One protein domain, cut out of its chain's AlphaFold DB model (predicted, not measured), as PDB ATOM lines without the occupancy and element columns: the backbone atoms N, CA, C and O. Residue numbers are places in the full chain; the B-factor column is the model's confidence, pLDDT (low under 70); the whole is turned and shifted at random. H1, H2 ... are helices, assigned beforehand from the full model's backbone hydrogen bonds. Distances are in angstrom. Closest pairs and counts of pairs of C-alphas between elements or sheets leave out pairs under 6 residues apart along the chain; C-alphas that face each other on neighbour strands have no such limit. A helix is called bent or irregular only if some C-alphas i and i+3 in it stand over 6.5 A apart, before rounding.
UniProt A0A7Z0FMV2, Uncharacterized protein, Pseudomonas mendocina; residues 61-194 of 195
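What this domain is: This is residues 61 to 194 of the 195 residues of an uncharacterized protein of Pseudomonas mendocina (UniProt A0A7Z0FMV2). Helix H5 makes the core of a crossed cluster, with H1, H2, H4 and H6 packed on it, and H4 and H5 form a helical hairpin. The longest helix, H7, crosses H2 on the side away from H4 and sticks out of the body as an arm with residues 183 to 194. The printed part has 134 residues with seven named helices, H1 to H7 in order, and no named strand; its class is all helix. It is compact, with a radius of gyration of the C-alphas of 15.9 A, and spans 50 by 41 by 25 A.

How they stand to each other: H7, residues 169 to 192, touches H2, residues 83 to 104, through residues 171 to 179 of H7 and 87 to 97 of H2. Their closest C-alphas are those of Ser 175 and Leu 90, 4.9 A apart, at a steep tilt of 58 degrees, opposite ways. H2 has a kink of 27 degrees near residue 98 and is only just irregular, with C-alphas 99 and 102 6.9 A apart. Residues 85 to 92 of H2 touch residues 139 to 142 of the hub H5, residues 139 to 153; the closest C-alphas are those of Ser 89 and Gly 141, 4.4 A apart. H5 touches H4, residues 120 to 135, at a shallow tilt of 26 degrees, opposite ways; the C-alphas of Ala 142 and Cys 130 come closest, at 5.0 A. Residues 62 to 67 of H1, residues 62 to 75, touch H5 at a steep tilt of 44 degrees, closest at C-alphas Ala 63 and Ala 144, 4.7 A apart. H6, residues 163 to 166, touches H5, closest at C-alphas Tyr 165 and Ala 148, 5.3 A apart. Residues 99 to 104 of H2 touch H3, residues 112 to 116, closest at C-alphas Leu 100 and Pro 112, 6.0 A apart. H5 and H7 are apart. Every O i to N i+4 pair is within hydrogen-bond range in H1, H4, H5 and H7, against 16 of 18 in H2 and 0 of 1 in H3, where 2 of 2 O i to N i+3 pairs are; H6 is too short for an i+4 pair.

Where its parts are: H7 measures 34.5 A and ends at C-alpha 192 (129.183, 89.388, 132.518). H2 measures 30.7 A, H4 23.0 A, H5 20.6 A and H1 19.9 A; H1 begins at C-alpha 62 (114.596, 122.774, 150.375). H3 and H6 have five and four residues.

The domain as a whole: The C-alphas of Arg 155 and Leu 194 are the two farthest apart, at 53.9 A. The printed part has no cut and no long link. Residue 194 is under 70 in pLDDT.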
ATOM      1  N   SER A  61     110.983 119.544 149.700       95.69
ATOM      2  CA  SER A  61     112.039 119.937 150.625       95.69
ATOM      3  C   SER A  61     112.956 120.989 150.000       95.69
ATOM      4  O   SER A  61     113.141 121.056 148.778       95.69
ATOM      5  N   VAL A  62     113.596 121.802 150.841       96.38
ATOM      6  CA  VAL A  62     114.596 122.774 150.375       96.38
ATOM      7  C   VAL A  62     115.751 122.058 149.677       96.38
ATOM      8  O   VAL A  62     116.219 122.530 148.643       96.38
ATOM      9  N   ALA A  63     116.151 120.880 150.157       97.19
ATOM     10  CA  ALA A  63     117.127 120.042 149.468       97.19
ATOM     11  C   ALA A  63     116.699 119.703 148.028       97.19
ATOM     12  O   ALA A  63     117.485 119.896 147.099       97.19
ATOM     13  N   SER A  64     115.449 119.284 147.808       97.19
ATOM     14  CA  SER A  64     114.913 119.065 146.456       97.19
ATOM     15  C   SER A  64     114.967 120.318 145.598       97.19
ATOM     16  O   SER A  64     115.388 120.251 144.443       97.19
ATOM     17  N   LEU A  65     114.594 121.475 146.148       96.56
ATOM     18  CA  LEU A  65     114.659 122.745 145.422       96.56
ATOM     19  C   LEU A  65     116.089 123.106 145.019       96.56
ATOM     20  O   LEU A  65     116.298 123.576 143.902       96.56
ATOM     21  N   VAL A  66     117.078 122.835 145.871       97.06
ATOM     22  CA  VAL A  66     118.499 123.030 145.544       97.06
ATOM     23  C   VAL A  66     118.931 122.112 144.405       97.06
ATOM     24  O   VAL A  66     119.560 122.574 143.452       97.06
ATOM     25  N   LEU A  67     118.560 120.831 144.446       96.94
ATOM     26  CA  LEU A  67     118.898 119.873 143.388       96.94
ATOM     27  C   LEU A  67     118.228 120.228 142.054       96.94
ATOM     28  O   LEU A  67     118.874 120.186 141.002       96.94
ATOM     29  N   LEU A  68     116.951 120.618 142.081       97.00
ATOM     30  CA  LEU A  68     116.217 121.091 140.905       97.00
ATOM     31  C   LEU A  68     116.781 122.417 140.382       97.00
ATOM     32  O   LEU A  68     116.897 122.606 139.169       97.00
ATOM     33  N   GLY A  69     117.178 123.320 141.278       97.19
ATOM     34  CA  GLY A  69     117.852 124.572 140.955       97.19
ATOM     35  C   GLY A  69     119.187 124.324 140.258       97.19
ATOM     36  O   GLY A  69     119.431 124.873 139.186       97.19
ATOM     37  N   TRP A  70     120.009 123.411 140.779       96.88
ATOM     38  CA  TRP A  70     121.266 123.028 140.136       96.88
ATOM     39  C   TRP A  70     121.040 122.366 138.773       96.88
ATOM     40  O   TRP A  70     121.695 122.713 137.789       96.88
ATOM     41  N   ALA A  71     120.063 121.459 138.666       95.62
ATOM     42  CA  ALA A  71     119.683 120.854 137.390       95.62
ATOM     43  C   ALA A  71     119.226 121.907 136.365       95.62
ATOM     44  O   ALA A  71     119.528 121.786 135.175       95.62
ATOM     45  N   THR A  72     118.535 122.950 136.831       96.62
ATOM     46  CA  THR A  72     118.099 124.097 136.028       96.62
ATOM     47  C   THR A  72     119.293 124.924 135.564       96.62
ATOM     48  O   THR A  72     119.429 125.151 134.364       96.62
ATOM     49  N   LEU A  73     120.220 125.279 136.459       96.25
ATOM     50  CA  LEU A  73     121.473 125.972 136.127       96.25
ATOM     51  C   LEU A  73     122.331 125.181 135.131       96.25
ATOM     52  O   LEU A  73     122.904 125.761 134.208       96.25
ATOM     53  N   GLY A  74     122.353 123.851 135.230       94.50
ATOM     54  CA  GLY A  74     122.999 122.981 134.243       94.50
ATOM     55  C   GLY A  74     122.420 123.140 132.830       94.50
ATOM     56  O   GLY A  74     123.145 123.013 131.844       94.50
ATOM     57  N   ARG A  75     121.135 123.506 132.687       94.06
ATOM     58  CA  ARG A  75     120.541 123.861 131.380       94.06
ATOM     59  C   ARG A  75     121.016 125.215 130.860       94.06
ATOM     60  O   ARG A  75     120.904 125.456 129.663       94.06
ATOM     61  N   PHE A  76     121.571 126.072 131.706       94.12
ATOM     62  CA  PHE A  76     122.176 127.349 131.320       94.12
ATOM     63  C   PHE A  76     123.701 127.269 131.142       94.12
ATOM     64  O   PHE A  76     124.323 128.281 130.841       94.12
ATOM     65  N   GLY A  77     124.296 126.076 131.256       92.06
ATOM     66  CA  GLY A  77     125.733 125.867 131.055       92.06
ATOM     67  C   GLY A  77     126.564 125.889 132.337       92.06
ATOM     68  O   GLY A  77     127.787 125.949 132.248       92.06
ATOM     69  N   ALA A  78     125.933 125.815 133.517       92.19
ATOM     70  CA  ALA A  78     126.667 125.557 134.755       92.19
ATOM     71  C   ALA A  78     127.407 124.213 134.689       92.19
ATOM     72  O   ALA A  78     127.024 123.303 133.944       92.19
ATOM     73  N   THR A  79     128.476 124.095 135.474       89.44
ATOM     74  CA  THR A  79     129.347 122.921 135.456       89.44
ATOM     75  C   THR A  79     128.566 121.648 135.801       89.44
ATOM     76  O   THR A  79     127.779 121.625 136.754       89.44
ATOM     77  N   PRO A  80     128.746 120.563 135.026       89.69
ATOM     78  CA  PRO A  80     128.089 119.306 135.329       89.69
ATOM     79  C   PRO A  80     128.622 118.748 136.648       89.69
ATOM     80  O   PRO A  80     129.817 118.809 136.939       89.69
ATOM     81  N   VAL A  81     127.719 118.161 137.428       91.62
ATOM     82  CA  VAL A  81     128.065 117.461 138.668       91.62
ATOM     83  C   VAL A  81     128.882 116.230 138.306       91.62
ATOM     84  O   VAL A  81     128.485 115.457 137.425       91.62
ATOM     85  N   SER A  82     130.012 116.031 138.981       93.81
ATOM     86  CA  SER A  82     130.809 114.822 138.789       93.81
ATOM     87  C   SER A  82     129.993 113.581 139.172       93.81
ATOM     88  O   SER A  82     129.082 113.634 140.001       93.81
ATOM     89  N   VAL A  83     130.310 112.426 138.577       92.25
ATOM     90  CA  VAL A  83     129.621 111.170 138.926       92.25
ATOM     91  C   VAL A  83     129.782 110.858 140.416       92.25
ATOM     92  O   VAL A  83     128.831 110.401 141.043       92.25
ATOM     93  N   HIS A  84     130.956 111.156 140.982       93.06
ATOM     94  CA  HIS A  84     131.236 110.982 142.403       93.06
ATOM     95  C   HIS A  84     130.330 111.858 143.280       93.06
ATOM     96  O   HIS A  84     129.624 111.318 144.125       93.06
ATOM     97  N   ASP A  85     130.270 113.166 143.015       94.88
ATOM     98  CA  ASP A  85     129.434 114.112 143.774       94.88
ATOM     99  C   ASP A  85     127.945 113.743 143.675       94.88
ATOM    100  O   ASP A  85     127.218 113.699 144.671       94.88
ATOM    101  N   ARG A  86     127.494 113.338 142.481       94.31
ATOM    102  CA  ARG A  86     126.126 112.850 142.293       94.31
ATOM    103  C   ARG A  86     125.850 111.605 143.135       94.31
ATOM    104  O   ARG A  86     124.805 111.542 143.774       94.31
ATOM    105  N   LEU A  87     126.743 110.614 143.130       95.12
ATOM    106  CA  LEU A  87     126.559 109.389 143.913       95.12
ATOM    107  C   LEU A  87     126.605 109.659 145.418       95.12
ATOM    108  O   LEU A  87     125.771 109.117 146.133       95.12
ATOM    109  N   ALA A  88     127.514 110.514 145.888       96.00
ATOM    110  CA  ALA A  88     127.603 110.904 147.294       96.00
ATOM    111  C   ALA A  88     126.334 111.634 147.759       96.00
ATOM    112  O   ALA A  88     125.768 111.296 148.797       96.00
ATOM    113  N   SER A  89     125.828 112.565 146.948       96.12
ATOM    114  CA  SER A  89     124.569 113.271 147.209       96.12
ATOM    115  C   SER A  89     123.376 112.311 147.245       96.12
ATOM    116  O   SER A  89     122.549 112.376 148.151       96.12
ATOM    117  N   LEU A  90     123.291 111.374 146.293       96.75
ATOM    118  CA  LEU A  90     122.241 110.351 146.293       96.75
ATOM    119  C   LEU A  90     122.352 109.431 147.513       96.75
ATOM    120  O   LEU A  90     121.331 109.116 148.115       96.75
ATOM    121  N   ALA A  91     123.564 109.018 147.890       96.75
ATOM    122  CA  ALA A  91     123.814 108.174 149.057       96.75
ATOM    123  C   ALA A  91     123.402 108.861 150.360       96.75
ATOM    124  O   ALA A  91     122.768 108.224 151.199       96.75
ATOM    125  N   LEU A  92     123.687 110.160 150.498       97.31
ATOM    126  CA  LEU A  92     123.215 110.974 151.616       97.31
ATOM    127  C   LEU A  92     121.688 110.906 151.726       97.31
ATOM    128  O   LEU A  92     121.171 110.452 152.744       97.31
ATOM    129  N   PHE A  93     120.960 111.320 150.685       97.88
ATOM    130  CA  PHE A  93     119.497 111.395 150.748       97.88
ATOM    131  C   PHE A  93     118.834 110.023 150.850       97.88
ATOM    132  O   PHE A  93     117.853 109.874 151.577       97.88
ATOM    133  N   ALA A  94     119.398 108.994 150.218       97.31
ATOM    134  CA  ALA A  94     118.937 107.623 150.396       97.31
ATOM    135  C   ALA A  94     119.136 107.147 151.843       97.31
ATOM    136  O   ALA A  94     118.234 106.542 152.414       97.31
ATOM    137  N   GLY A  95     120.276 107.464 152.464       96.75
ATOM    138  CA  GLY A  95     120.537 107.159 153.871       96.75
ATOM    139  C   GLY A  95     119.539 107.841 154.807       96.75
ATOM    140  O   GLY A  95     118.946 107.179 155.657       96.75
ATOM    141  N   LEU A  96     119.277 109.137 154.597       96.12
ATOM    142  CA  LEU A  96     118.241 109.869 155.336       96.12
ATOM    143  C   LEU A  96     116.849 109.255 155.119       96.12
ATOM    144  O   LEU A  96     116.075 109.139 156.064       96.12
ATOM    145  N   SER A  97     116.555 108.792 153.902       95.44
ATOM    146  CA  SER A  97     115.281 108.139 153.578       95.44
ATOM    147  C   SER A  97     115.081 106.839 154.344       95.44
ATOM    148  O   SER A  97     114.006 106.607 154.890       95.44
ATOM    149  N   VAL A  98     116.109 105.987 154.386       94.88
ATOM    150  CA  VAL A  98     116.078 104.709 155.118       94.88
ATOM    151  C   VAL A  98     115.994 104.941 156.622       94.88
ATOM    152  O   VAL A  98     115.409 104.127 157.327       94.88
ATOM    153  N   LEU A  99     116.539 106.047 157.124       93.38
ATOM    154  CA  LEU A  99     116.386 106.405 158.526       93.38
ATOM    155  C   LEU A  99     114.948 106.843 158.841       93.38
ATOM    156  O   LEU A  99     114.390 106.418 159.846       93.38
ATOM    157  N   LEU A 100     114.354 107.685 157.990       93.06
ATOM    158  CA  LEU A 100     113.093 108.366 158.284       93.06
ATOM    159  C   LEU A 100     111.847 107.553 157.908       93.06
ATOM    160  O   LEU A 100     110.938 107.377 158.718       93.06
ATOM    161  N   TYR A 101     111.780 107.060 156.671       92.50
ATOM    162  CA  TYR A 101     110.530 106.545 156.108       92.50
ATOM    163  C   TYR A 101     110.096 105.171 156.624       92.50
ATOM    164  O   TYR A 101     108.891 104.979 156.755       92.50
ATOM    165  N   PRO A 102     110.980 104.217 156.976       91.88
ATOM    166  CA  PRO A 102     110.530 102.974 157.599       91.88
ATOM    167  C   PRO A 102     109.765 103.210 158.904       91.88
ATOM    168  O   PRO A 102     108.735 102.579 159.129       91.88
ATOM    169  N   ALA A 103     110.216 104.160 159.728       90.44
ATOM    170  CA  ALA A 103     109.489 104.571 160.925       90.44
ATOM    171  C   ALA A 103     108.146 105.232 160.579       90.44
ATOM    172  O   ALA A 103     107.121 104.849 161.134       90.44
ATOM    173  N   ALA A 104     108.121 106.137 159.593       86.88
ATOM    174  CA  ALA A 104     106.882 106.771 159.129       86.88
ATOM    175  C   ALA A 104     105.859 105.773 158.542       86.88
ATOM    176  O   ALA A 104     104.656 106.010 158.599       86.88
ATOM    177  N   LEU A 105     106.325 104.641 158.001       89.69
ATOM    178  CA  LEU A 105     105.491 103.546 157.494       89.69
ATOM    179  C   LEU A 105     105.030 102.566 158.589       89.69
ATOM    180  O   LEU A 105     104.380 101.571 158.277       89.69
ATOM    181  N   GLY A 106     105.373 102.810 159.858       90.69
ATOM    182  CA  GLY A 106     105.016 101.934 160.977       90.69
ATOM    183  C   GLY A 106     105.841 100.646 161.055       90.69
ATOM    184  O   GLY A 106     105.449  99.711 161.748       90.69
ATOM    185  N   LEU A 107     106.985 100.576 160.361       90.25
ATOM    186  CA  LEU A 107     107.893  99.416 160.384       90.25
ATOM    187  C   LEU A 107     108.850  99.427 161.588       90.25
ATOM    188  O   LEU A 107     109.653  98.509 161.749       90.25
ATOM    189  N   SER A 108     108.800 100.469 162.417       89.94
ATOM    190  CA  SER A 108     109.623 100.635 163.612       89.94
ATOM    191  C   SER A 108     108.820 101.305 164.723       89.94
ATOM    192  O   SER A 108     107.949 102.124 164.450       89.94
ATOM    193  N   TYR A 109     109.150 100.981 165.976       87.81
ATOM    194  CA  TYR A 109     108.644 101.687 167.159       87.81
ATOM    195  C   TYR A 109     109.431 102.966 167.472       87.81
ATOM    196  O   TYR A 109     108.983 103.781 168.274       87.81
ATOM    197  N   ALA A 110     110.617 103.130 166.881       88.94
ATOM    198  CA  ALA A 110     111.361 104.375 166.983       88.94
ATOM    199  C   ALA A 110     110.706 105.437 166.097       88.94
ATOM    200  O   ALA A 110     110.283 105.125 164.985       88.94
ATOM    201  N   ASP A 111     110.714 106.688 166.555       89.69
ATOM    202  CA  ASP A 111     110.210 107.833 165.799       89.69
ATOM    203  C   ASP A 111     111.333 108.860 165.544       89.69
ATOM    204  O   ASP A 111     111.492 109.830 166.289       89.69
ATOM    205  N   PRO A 112     112.162 108.652 164.501       91.62
ATOM    206  CA  PRO A 112     113.202 109.598 164.110       91.62
ATOM    207  C   PRO A 112     112.642 110.953 163.675       91.62
ATOM    208  O   PRO A 112     113.376 111.941 163.713       91.62
ATOM    209  N   TYR A 113     111.368 111.024 163.269       92.56
ATOM    210  CA  TYR A 113     110.749 112.263 162.805       92.56
ATOM    211  C   TYR A 113     110.631 113.285 163.942       92.56
ATOM    212  O   TYR A 113     110.834 114.480 163.716       92.56
ATOM    213  N   GLN A 114     110.436 112.823 165.184       93.06
ATOM    214  CA  GLN A 114     110.431 113.687 166.372       93.06
ATOM    215  C   GLN A 114     111.737 114.460 166.573       93.06
ATOM    216  O   GLN A 114     111.705 115.603 167.031       93.06
ATOM    217  N   LEU A 115     112.880 113.890 166.174       92.75
ATOM    218  CA  LEU A 115     114.178 114.563 166.295       92.75
ATOM    219  C   LEU A 115     114.232 115.875 165.504       92.75
ATOM    220  O   LEU A 115     115.024 116.754 165.833       92.75
ATOM    221  N   GLY A 116     113.393 116.024 164.477       93.94
ATOM    222  CA  GLY A 116     113.363 117.228 163.660       93.94
ATOM    223  C   GLY A 116     112.713 118.439 164.333       93.94
ATOM    224  O   GLY A 116     112.982 119.555 163.894       93.94
ATOM    225  N   PHE A 117     111.924 118.261 165.402       93.44
ATOM    226  CA  PHE A 117     111.370 119.378 166.187       93.44
ATOM    227  C   PHE A 117     112.400 119.981 167.154       93.44
ATOM    228  O   PHE A 117     112.429 121.192 167.361       93.44
ATOM    229  N   GLU A 118     113.309 119.158 167.687       92.31
ATOM    230  CA  GLU A 118     114.466 119.603 168.473       92.31
ATOM    231  C   GLU A 118     115.781 119.184 167.795       92.31
ATOM    232  O   GLU A 118     116.504 118.314 168.285       92.31
ATOM    233  N   PRO A 119     116.165 119.818 166.673       92.00
ATOM    234  CA  PRO A 119     117.172 119.270 165.768       92.00
ATOM    235  C   PRO A 119     118.616 119.436 166.250       92.00
ATOM    236  O   PRO A 119     119.536 119.144 165.497       92.00
ATOM    237  N   ARG A 120     118.876 119.883 167.485       92.38
ATOM    238  CA  ARG A 120     120.243 120.110 168.005       92.38
ATOM    239  C   ARG A 120     121.195 118.921 167.771       92.38
ATOM    240  O   ARG A 120     122.261 119.148 167.196       92.38
ATOM    241  N   PRO A 121     120.852 117.669 168.144       90.38
ATOM    242  CA  PRO A 121     121.707 116.522 167.845       90.38
ATOM    243  C   PRO A 121     121.797 116.235 166.340       90.38
ATOM    244  O   PRO A 121     122.877 115.915 165.844       90.38
ATOM    245  N   MET A 122     120.701 116.403 165.591       92.94
ATOM    246  CA  MET A 122     120.703 116.218 164.135       92.94
ATOM    247  C   MET A 122     121.631 117.204 163.428       92.94
ATOM    248  O   MET A 122     122.350 116.807 162.519       92.94
ATOM    249  N   LEU A 123     121.651 118.469 163.849       94.50
ATOM    250  CA  LEU A 123     122.503 119.512 163.279       94.50
ATOM    251  C   LEU A 123     123.987 119.188 163.459       94.50
ATOM    252  O   LEU A 123     124.765 119.425 162.541       94.50
ATOM    253  N   LEU A 124     124.381 118.598 164.593       95.25
ATOM    254  CA  LEU A 124     125.758 118.135 164.795       95.25
ATOM    255  C   LEU A 124     126.112 117.006 163.820       95.25
ATOM    256  O   LEU A 124     127.129 117.082 163.134       95.25
ATOM    257  N   VAL A 125     125.258 115.983 163.716       94.94
ATOM    258  CA  VAL A 125     125.493 114.834 162.826       94.94
ATOM    259  C   VAL A 125     125.517 115.264 161.358       94.94
ATOM    260  O   VAL A 125     126.439 114.920 160.620       94.94
ATOM    261  N   LEU A 126     124.535 116.054 160.928       95.38
ATOM    262  CA  LEU A 126     124.435 116.552 159.556       95.38
ATOM    263  C   LEU A 126     125.520 117.585 159.240       95.38
ATOM    264  O   LEU A 126     125.999 117.627 158.110       95.38
ATOM    265  N   GLY A 127     125.966 118.362 160.228       96.12
ATOM    266  CA  GLY A 127     127.123 119.246 160.108       96.12
ATOM    267  C   GLY A 127     128.413 118.465 159.855       96.12
ATOM    268  O   GLY A 127     129.161 118.798 158.937       96.12
ATOM    269  N   LEU A 128     128.643 117.372 160.590       96.75
ATOM    270  CA  LEU A 128     129.776 116.473 160.340       96.75
ATOM    271  C   LEU A 128     129.686 115.822 158.955       96.75
ATOM    272  O   LEU A 128     130.676 115.806 158.225       96.75
ATOM    273  N   LEU A 129     128.505 115.343 158.554       95.75
ATOM    274  CA  LEU A 129     128.289 114.806 157.206       95.75
ATOM    275  C   LEU A 129     128.555 115.858 156.123       95.75
ATOM    276  O   LEU A 129     129.176 115.546 155.110       95.75
ATOM    277  N   CYS A 130     128.162 117.112 156.348       97.19
ATOM    278  CA  CYS A 130     128.468 118.215 155.444       97.19
ATOM    279  C   CYS A 130     129.983 118.433 155.305       97.19
ATOM    280  O   CYS A 130     130.478 118.567 154.187       97.19
ATOM    281  N   VAL A 131     130.738 118.417 156.410       97.44
ATOM    282  CA  VAL A 131     132.209 118.510 156.374       97.44
ATOM    283  C   VAL A 131     132.809 117.346 155.584       97.44
ATOM    284  O   VAL A 131     133.674 117.562 154.736       97.44
ATOM    285  N   VAL A 132     132.321 116.124 155.804       96.94
ATOM    286  CA  VAL A 132     132.765 114.933 155.064       96.94
ATOM    287  C   VAL A 132     132.523 115.091 153.560       96.94
ATOM    288  O   VAL A 132     133.423 114.801 152.770       96.94
ATOM    289  N   LEU A 133     131.356 115.593 153.150       96.44
ATOM    290  CA  LEU A 133     131.038 115.849 151.740       96.44
ATOM    291  C   LEU A 133     131.966 116.901 151.125       96.44
ATOM    292  O   LEU A 133     132.468 116.692 150.022       96.44
ATOM    293  N   ILE A 134     132.255 117.986 151.847       96.31
ATOM    294  CA  ILE A 134     133.187 119.033 151.403       96.31
ATOM    295  C   ILE A 134     134.594 118.460 151.192       96.31
ATOM    296  O   ILE A 134     135.195 118.684 150.143       96.31
ATOM    297  N   VAL A 135     135.105 117.668 152.140       96.56
ATOM    298  CA  VAL A 135     136.425 117.015 152.020       96.56
ATOM    299  C   VAL A 135     136.465 116.055 150.824       96.56
ATOM    300  O   VAL A 135     137.467 115.979 150.112       96.56
ATOM    301  N   GLN A 136     135.356 115.372 150.537       93.81
ATOM    302  CA  GLN A 136     135.202 114.510 149.357       93.81
ATOM    303  C   GLN A 136     134.902 115.280 148.059       93.81
ATOM    304  O   GLN A 136     134.659 114.661 147.027       93.81
ATOM    305  N   HIS A 137     134.917 116.617 148.078       93.69
ATOM    306  CA  HIS A 137     134.593 117.466 146.924       93.69
ATOM    307  C   HIS A 137     133.183 117.199 146.356       93.69
ATOM    308  O   HIS A 137     132.922 117.397 145.167       93.69
ATOM    309  N   SER A 138     132.270 116.738 147.215       94.38
ATOM    310  CA  SER A 138     130.862 116.481 146.916       94.38
ATOM    311  C   SER A 138     130.022 117.704 147.284       94.38
ATOM    312  O   SER A 138     129.371 117.769 148.331       94.38
ATOM    313  N   TRP A 139     130.113 118.725 146.438       95.00
ATOM    314  CA  TRP A 139     129.580 120.054 146.721       95.00
ATOM    315  C   TRP A 139     128.063 120.124 146.651       95.00
ATOM    316  O   TRP A 139     127.472 120.902 147.394       95.00
ATOM    317  N   LEU A 140     127.414 119.329 145.797       95.94
ATOM    318  CA  LEU A 140     125.968 119.424 145.609       95.94
ATOM    319  C   LEU A 140     125.203 119.014 146.874       95.94
ATOM    320  O   LEU A 140     124.306 119.732 147.318       95.94
ATOM    321  N   GLY A 141     125.580 117.886 147.475       96.06
ATOM    322  CA  GLY A 141     124.992 117.406 148.726       96.06
ATOM    323  C   GLY A 141     125.288 118.350 149.891       96.06
ATOM    324  O   GLY A 141     124.389 118.665 150.668       96.06
ATOM    325  N   ALA A 142     126.520 118.866 149.972       97.38
ATOM    326  CA  ALA A 142     126.898 119.853 150.982       97.38
ATOM    327  C   ALA A 142     126.083 121.150 150.846       97.38
ATOM    328  O   ALA A 142     125.540 121.647 151.830       97.38
ATOM    329  N   LEU A 143     125.929 121.665 149.621       97.38
ATOM    330  CA  LEU A 143     125.122 122.848 149.332       97.38
ATOM    331  C   LEU A 143     123.664 122.639 149.748       97.38
ATOM    332  O   LEU A 143     123.075 123.519 150.372       97.38
ATOM    333  N   ALA A 144     123.091 121.474 149.440       97.69
ATOM    334  CA  ALA A 144     121.726 121.143 149.826       97.69
ATOM    335  C   ALA A 144     121.555 121.097 151.354       97.69
ATOM    336  O   ALA A 144     120.601 121.683 151.862       97.69
ATOM    337  N   LEU A 145     122.496 120.495 152.095       97.88
ATOM    338  CA  LEU A 145     122.473 120.495 153.564       97.88
ATOM    339  C   LEU A 145     122.582 121.908 154.142       97.88
ATOM    340  O   LEU A 145     121.795 122.276 155.012       97.88
ATOM    341  N   VAL A 146     123.527 122.713 153.652       97.81
ATOM    342  CA  VAL A 146     123.742 124.084 154.139       97.81
ATOM    343  C   VAL A 146     122.514 124.950 153.882       97.81
ATOM    344  O   VAL A 146     122.047 125.625 154.795       97.81
ATOM    345  N   LEU A 147     121.959 124.914 152.670       97.44
ATOM    346  CA  LEU A 147     120.796 125.730 152.322       97.44
ATOM    347  C   LEU A 147     119.522 125.257 153.027       97.44
ATOM    348  O   LEU A 147     118.742 126.102 153.459       97.44
ATOM    349  N   ALA A 148     119.329 123.949 153.218       96.56
ATOM    350  CA  ALA A 148     118.228 123.431 154.028       96.56
ATOM    351  C   ALA A 148     118.355 123.863 155.498       96.56
ATOM    352  O   ALA A 148     117.387 124.351 156.081       96.56
ATOM    353  N   THR A 149     119.558 123.767 156.075       96.62
ATOM    354  CA  THR A 149     119.838 124.224 157.447       96.62
ATOM    355  C   THR A 149     119.589 125.721 157.595       96.62
ATOM    356  O   THR A 149     118.964 126.158 158.558       96.62
ATOM    357  N   LEU A 150     120.059 126.518 156.632       96.38
ATOM    358  CA  LEU A 150     119.881 127.964 156.638       96.38
ATOM    359  C   LEU A 150     118.403 128.339 156.503       96.38
ATOM    360  O   LEU A 150     117.924 129.198 157.237       96.38
ATOM    361  N   ALA A 151     117.671 127.674 155.608       94.50
ATOM    362  CA  ALA A 151     116.241 127.897 155.434       94.50
ATOM    363  C   ALA A 151     115.444 127.541 156.696       94.50
ATOM    364  O   ALA A 151     114.531 128.284 157.054       94.50
ATOM    365  N   PHE A 152     115.824 126.471 157.398       94.88
ATOM    366  CA  PHE A 152     115.252 126.119 158.695       94.88
ATOM    367  C   PHE A 152     115.570 127.179 159.762       94.88
ATOM    368  O   PHE A 152     114.670 127.677 160.434       94.88
ATOM    369  N   ALA A 153     116.838 127.589 159.879       93.75
ATOM    370  CA  ALA A 153     117.275 128.585 160.859       93.75
ATOM    371  C   ALA A 153     116.594 129.950 160.664       93.75
ATOM    372  O   ALA A 153     116.265 130.629 161.635       93.75
ATOM    373  N   LEU A 154     116.356 130.333 159.409       93.19
ATOM    374  CA  LEU A 154     115.663 131.564 159.031       93.19
ATOM    375  C   LEU A 154     114.131 131.419 159.003       93.19
ATOM    376  O   LEU A 154     113.452 132.398 158.701       93.19
ATOM    377  N   ARG A 155     113.586 130.229 159.308       90.44
ATOM    378  CA  ARG A 155     112.144 129.914 159.256       90.44
ATOM    379  C   ARG A 155     111.503 130.320 157.925       90.44
ATOM    380  O   ARG A 155     110.462 130.968 157.892       90.44
ATOM    381  N   LEU A 156     112.165 129.977 156.817       88.00
ATOM    382  CA  LEU A 156     111.701 130.341 155.472       88.00
ATOM    383  C   LEU A 156     110.574 129.443 154.943       88.00
ATOM    384  O   LEU A 156     109.966 129.787 153.929       88.00
ATOM    385  N   GLY A 157     110.345 128.292 155.577       84.56
ATOM    386  CA  GLY A 157     109.245 127.387 155.272       84.56
ATOM    387  C   GLY A 157     108.207 127.349 156.390       84.56
ATOM    388  O   GLY A 157     108.458 127.768 157.520       84.56
ATOM    389  N   SER A 158     107.041 126.785 156.075       82.75
ATOM    390  CA  SER A 158     105.924 126.677 157.018       82.75
ATOM    391  C   SER A 158     106.107 125.591 158.078       82.75
ATOM    392  O   SER A 158     105.396 125.603 159.079       82.75
ATOM    393  N   SER A 159     107.003 124.624 157.851       90.12
ATOM    394  CA  SER A 159     107.220 123.534 158.802       90.12
ATOM    395  C   SER A 159     108.142 123.954 159.944       90.12
ATOM    396  O   SER A 159     109.142 124.648 159.738       90.12
ATOM    397  N   GLU A 160     107.815 123.483 161.147       92.50
ATOM    398  CA  GLU A 160     108.677 123.560 162.329       92.50
ATOM    399  C   GLU A 160     109.616 122.353 162.451       92.50
ATOM    400  O   GLU A 160     110.491 122.338 163.315       92.50
ATOM    401  N   ASN A 161     109.454 121.345 161.590       94.94
ATOM    402  CA  ASN A 161     110.261 120.138 161.600       94.94
ATOM    403  C   ASN A 161     111.409 120.245 160.590       94.94
ATOM    404  O   ASN A 161     111.204 120.483 159.399       94.94
ATOM    405  N   TYR A 162     112.638 120.038 161.057       96.44
ATOM    406  CA  TYR A 162     113.831 120.131 160.220       96.44
ATOM    407  C   TYR A 162     113.896 119.067 159.108       96.44
ATOM    408  O   TYR A 162     114.447 119.340 158.039       96.44
ATOM    409  N   TRP A 163     113.304 117.883 159.310       96.50
ATOM    410  CA  TRP A 163     113.257 116.837 158.281       96.50
ATOM    411  C   TRP A 163     112.599 117.322 156.992       96.50
ATOM    412  O   TRP A 163     113.112 117.028 155.913       96.50
ATOM    413  N   ASP A 164     111.558 118.145 157.100       94.88
ATOM    414  CA  ASP A 164     110.794 118.640 155.950       94.88
ATOM    415  C   ASP A 164     111.617 119.597 155.064       94.88
ATOM    416  O   ASP A 164     111.325 119.778 153.883       94.88
ATOM    417  N   TYR A 165     112.692 120.189 155.597       95.88
ATOM    418  CA  TYR A 165     113.630 121.006 154.818       95.88
ATOM    419  C   TYR A 165     114.678 120.150 154.100       95.88
ATOM    420  O   TYR A 165     115.198 120.554 153.056       95.88
ATOM    421  N   LEU A 166     114.999 118.978 154.653       96.69
ATOM    422  CA  LEU A 166     116.070 118.100 154.186       96.69
ATOM    423  C   LEU A 166     115.614 117.060 153.177       96.69
ATOM    424  O   LEU A 166     116.395 116.687 152.303       96.69
ATOM    425  N   ILE A 167     114.410 116.522 153.345       96.81
ATOM    426  CA  ILE A 167     113.945 115.414 152.528       96.81
ATOM    427  C   ILE A 167     112.433 115.419 152.370       96.81
ATOM    428  O   ILE A 167     111.687 115.771 153.275       96.81
ATOM    429  N   ASP A 168     111.998 115.004 151.188       95.44
ATOM    430  CA  ASP A 168     110.599 114.784 150.850       95.44
ATOM    431  C   ASP A 168     110.437 113.409 150.176       95.44
ATOM    432  O   ASP A 168     111.433 112.813 149.734       95.44
ATOM    433  N   PRO A 169     109.199 112.887 150.072       94.75
ATOM    434  CA  PRO A 169     108.963 111.554 149.527       94.75
ATOM    435  C   PRO A 169     109.492 111.373 148.098       94.75
ATOM    436  O   PRO A 169     109.914 110.276 147.730       94.75
ATOM    437  N   TYR A 170     109.519 112.434 147.286       95.75
ATOM    438  CA  TYR A 170     109.997 112.364 145.906       95.75
ATOM    439  C   TYR A 170     111.518 112.256 145.844       95.75
ATOM    440  O   TYR A 170     112.042 111.422 145.101       95.75
ATOM    441  N   LEU A 171     112.236 113.042 146.653       97.00
ATOM    442  CA  LEU A 171     113.690 112.931 146.783       97.00
ATOM    443  C   LEU A 171     114.105 111.568 147.330       97.00
ATOM    444  O   LEU A 171     115.086 110.980 146.865       97.00
ATOM    445  N   ALA A 172     113.338 111.045 148.280       97.00
ATOM    446  CA  ALA A 172     113.571 109.731 148.850       97.00
ATOM    447  C   ALA A 172     113.445 108.622 147.804       97.00
ATOM    448  O   ALA A 172     114.385 107.856 147.580       97.00
ATOM    449  N   LEU A 173     112.322 108.589 147.084       96.69
ATOM    450  CA  LEU A 173     112.097 107.620 146.012       96.69
ATOM    451  C   LEU A 173     113.139 107.753 144.896       96.69
ATOM    452  O   LEU A 173     113.668 106.744 144.422       96.69
ATOM    453  N   TYR A 174     113.470 108.982 144.493       96.88
ATOM    454  CA  TYR A 174     114.468 109.228 143.457       96.88
ATOM    455  C   TYR A 174     115.859 108.741 143.872       96.88
ATOM    456  O   TYR A 174     116.523 108.053 143.095       96.88
ATOM    457  N   SER A 175     116.302 109.075 145.085       97.12
ATOM    458  CA  SER A 175     117.633 108.714 145.579       97.12
ATOM    459  C   SER A 175     117.793 107.205 145.762       97.12
ATOM    460  O   SER A 175     118.748 106.627 145.236       97.12
ATOM    461  N   LEU A 176     116.820 106.551 146.401       97.12
ATOM    462  CA  LEU A 176     116.793 105.097 146.563       97.12
ATOM    463  C   LEU A 176     116.759 104.384 145.210       97.12
ATOM    464  O   LEU A 176     117.607 103.535 144.933       97.12
ATOM    465  N   GLY A 177     115.827 104.762 144.334       96.94
ATOM    466  CA  GLY A 177     115.687 104.151 143.013       96.94
ATOM    467  C   GLY A 177     116.940 104.322 142.153       96.94
ATOM    468  O   GLY A 177     117.402 103.364 141.531       96.94
ATOM    469  N   ALA A 178     117.541 105.515 142.145       95.44
ATOM    470  CA  ALA A 178     118.753 105.783 141.373       95.44
ATOM    471  C   ALA A 178     119.944 104.931 141.836       95.44
ATOM    472  O   ALA A 178     120.676 104.407 140.992       95.44
ATOM    473  N   LEU A 179     120.130 104.758 143.149       95.50
ATOM    474  CA  LEU A 179     121.201 103.919 143.694       95.50
ATOM    475  C   LEU A 179     120.957 102.432 143.453       95.50
ATOM    476  O   LEU A 179     121.888 101.733 143.059       95.50
ATOM    477  N   LEU A 180     119.721 101.952 143.619       95.50
ATOM    478  CA  LEU A 180     119.367 100.560 143.323       95.50
ATOM    479  C   LEU A 180     119.635 100.219 141.853       95.50
ATOM    480  O   LEU A 180     120.245  99.193 141.554       95.50
ATOM    481  N   LEU A 181     119.256 101.106 140.930       94.44
ATOM    482  CA  LEU A 181     119.541 100.936 139.505       94.44
ATOM    483  C   LEU A 181     121.045 100.979 139.209       94.44
ATOM    484  O   LEU A 181     121.533 100.180 138.410       94.44
ATOM    485  N   ALA A 182     121.795 101.889 139.835       91.00
ATOM    486  CA  ALA A 182     123.246 101.961 139.666       91.00
ATOM    487  C   ALA A 182     123.943 100.688 140.180       91.00
ATOM    488  O   ALA A 182     124.769 100.115 139.467       91.00
ATOM    489  N   GLY A 183     123.557 100.206 141.364       90.94
ATOM    490  CA  GLY A 183     124.064  98.968 141.957       90.94
ATOM    491  C   GLY A 183     123.712  97.734 141.128       90.94
ATOM    492  O   GLY A 183     124.586  96.918 140.840       90.94
ATOM    493  N   GLY A 184     122.468  97.635 140.651       91.69
ATOM    494  CA  GLY A 184     122.030  96.553 139.766       91.69
ATOM    495  C   GLY A 184     122.811  96.519 138.451       91.69
ATOM    496  O   GLY A 184     123.291  95.465 138.039       91.69
ATOM    497  N   ARG A 185     123.027  97.678 137.813       90.06
ATOM    498  CA  ARG A 185     123.850  97.773 136.591       90.06
ATOM    499  C   ARG A 185     125.297  97.365 136.844       90.06
ATOM    500  O   ARG A 185     125.873  96.665 136.017       90.06
ATOM    501  N   TRP A 186     125.871  97.770 137.974       89.25
ATOM    502  CA  TRP A 186     127.226  97.374 138.352       89.25
ATOM    503  C   TRP A 186     127.346  95.860 138.561       89.25
ATOM    504  O   TRP A 186     128.263  95.243 138.018       89.25
ATOM    505  N   LEU A 187     126.390  95.245 139.265       89.75
ATOM    506  CA  LEU A 187     126.341  93.793 139.462       89.75
ATOM    507  C   LEU A 187     126.239  93.046 138.126       89.75
ATOM    508  O   LEU A 187     126.995  92.106 137.906       89.75
ATOM    509  N   LEU A 188     125.374  93.499 137.213       90.75
ATOM    510  CA  LEU A 188     125.204  92.890 135.887       90.75
ATOM    511  C   LEU A 188     126.462  92.981 135.014       90.75
ATOM    512  O   LEU A 188     126.783  92.044 134.288       90.75
ATOM    513  N   ILE A 189     127.180  94.106 135.053       89.25
ATOM    514  CA  ILE A 189     128.448  94.248 134.321       89.25
ATOM    515  C   ILE A 189     129.502  93.321 134.931       89.25
ATOM    516  O   ILE A 189     130.239  92.656 134.205       89.25
ATOM    517  N   ARG A 190     129.550  93.233 136.265       87.38
ATOM    518  CA  ARG A 190     130.502  92.377 136.972       87.38
ATOM    519  C   ARG A 190     130.280  90.894 136.677       87.38
ATOM    520  O   ARG A 190     131.257  90.195 136.448       87.38
ATOM    521  N   THR A 191     129.036  90.417 136.647       85.00
ATOM    522  CA  THR A 191     128.737  89.009 136.338       85.00
ATOM    523  C   THR A 191     129.033  88.653 134.883       85.00
ATOM    524  O   THR A 191     129.523  87.561 134.627       85.00
ATOM    525  N   ARG A 192     128.824  89.581 133.938       78.19
ATOM    526  CA  ARG A 192     129.183  89.388 132.518       78.19
ATOM    527  C   ARG A 192     130.687  89.331 132.257       78.19
ATOM    528  O   ARG A 192     131.079  88.727 131.276       78.19
ATOM    529  N   ASN A 193     131.506  89.956 133.100       70.56
ATOM    530  CA  ASN A 193     132.967  89.906 132.978       70.56
ATOM    531  C   ASN A 193     133.586  88.652 133.627       70.56
ATOM    532  O   ASN A 193     134.787  88.440 133.504       70.56
ATOM    533  N   LEU A 194     132.792  87.873 134.370       66.44
ATOM    534  CA  LEU A 194     133.219  86.639 135.040       66.44
ATOM    535  C   LEU A 194     132.793  85.367 134.280       66.44
ATOM    536  O   LEU A 194     133.207  84.281 134.679       66.44
TER     537      LEU A 194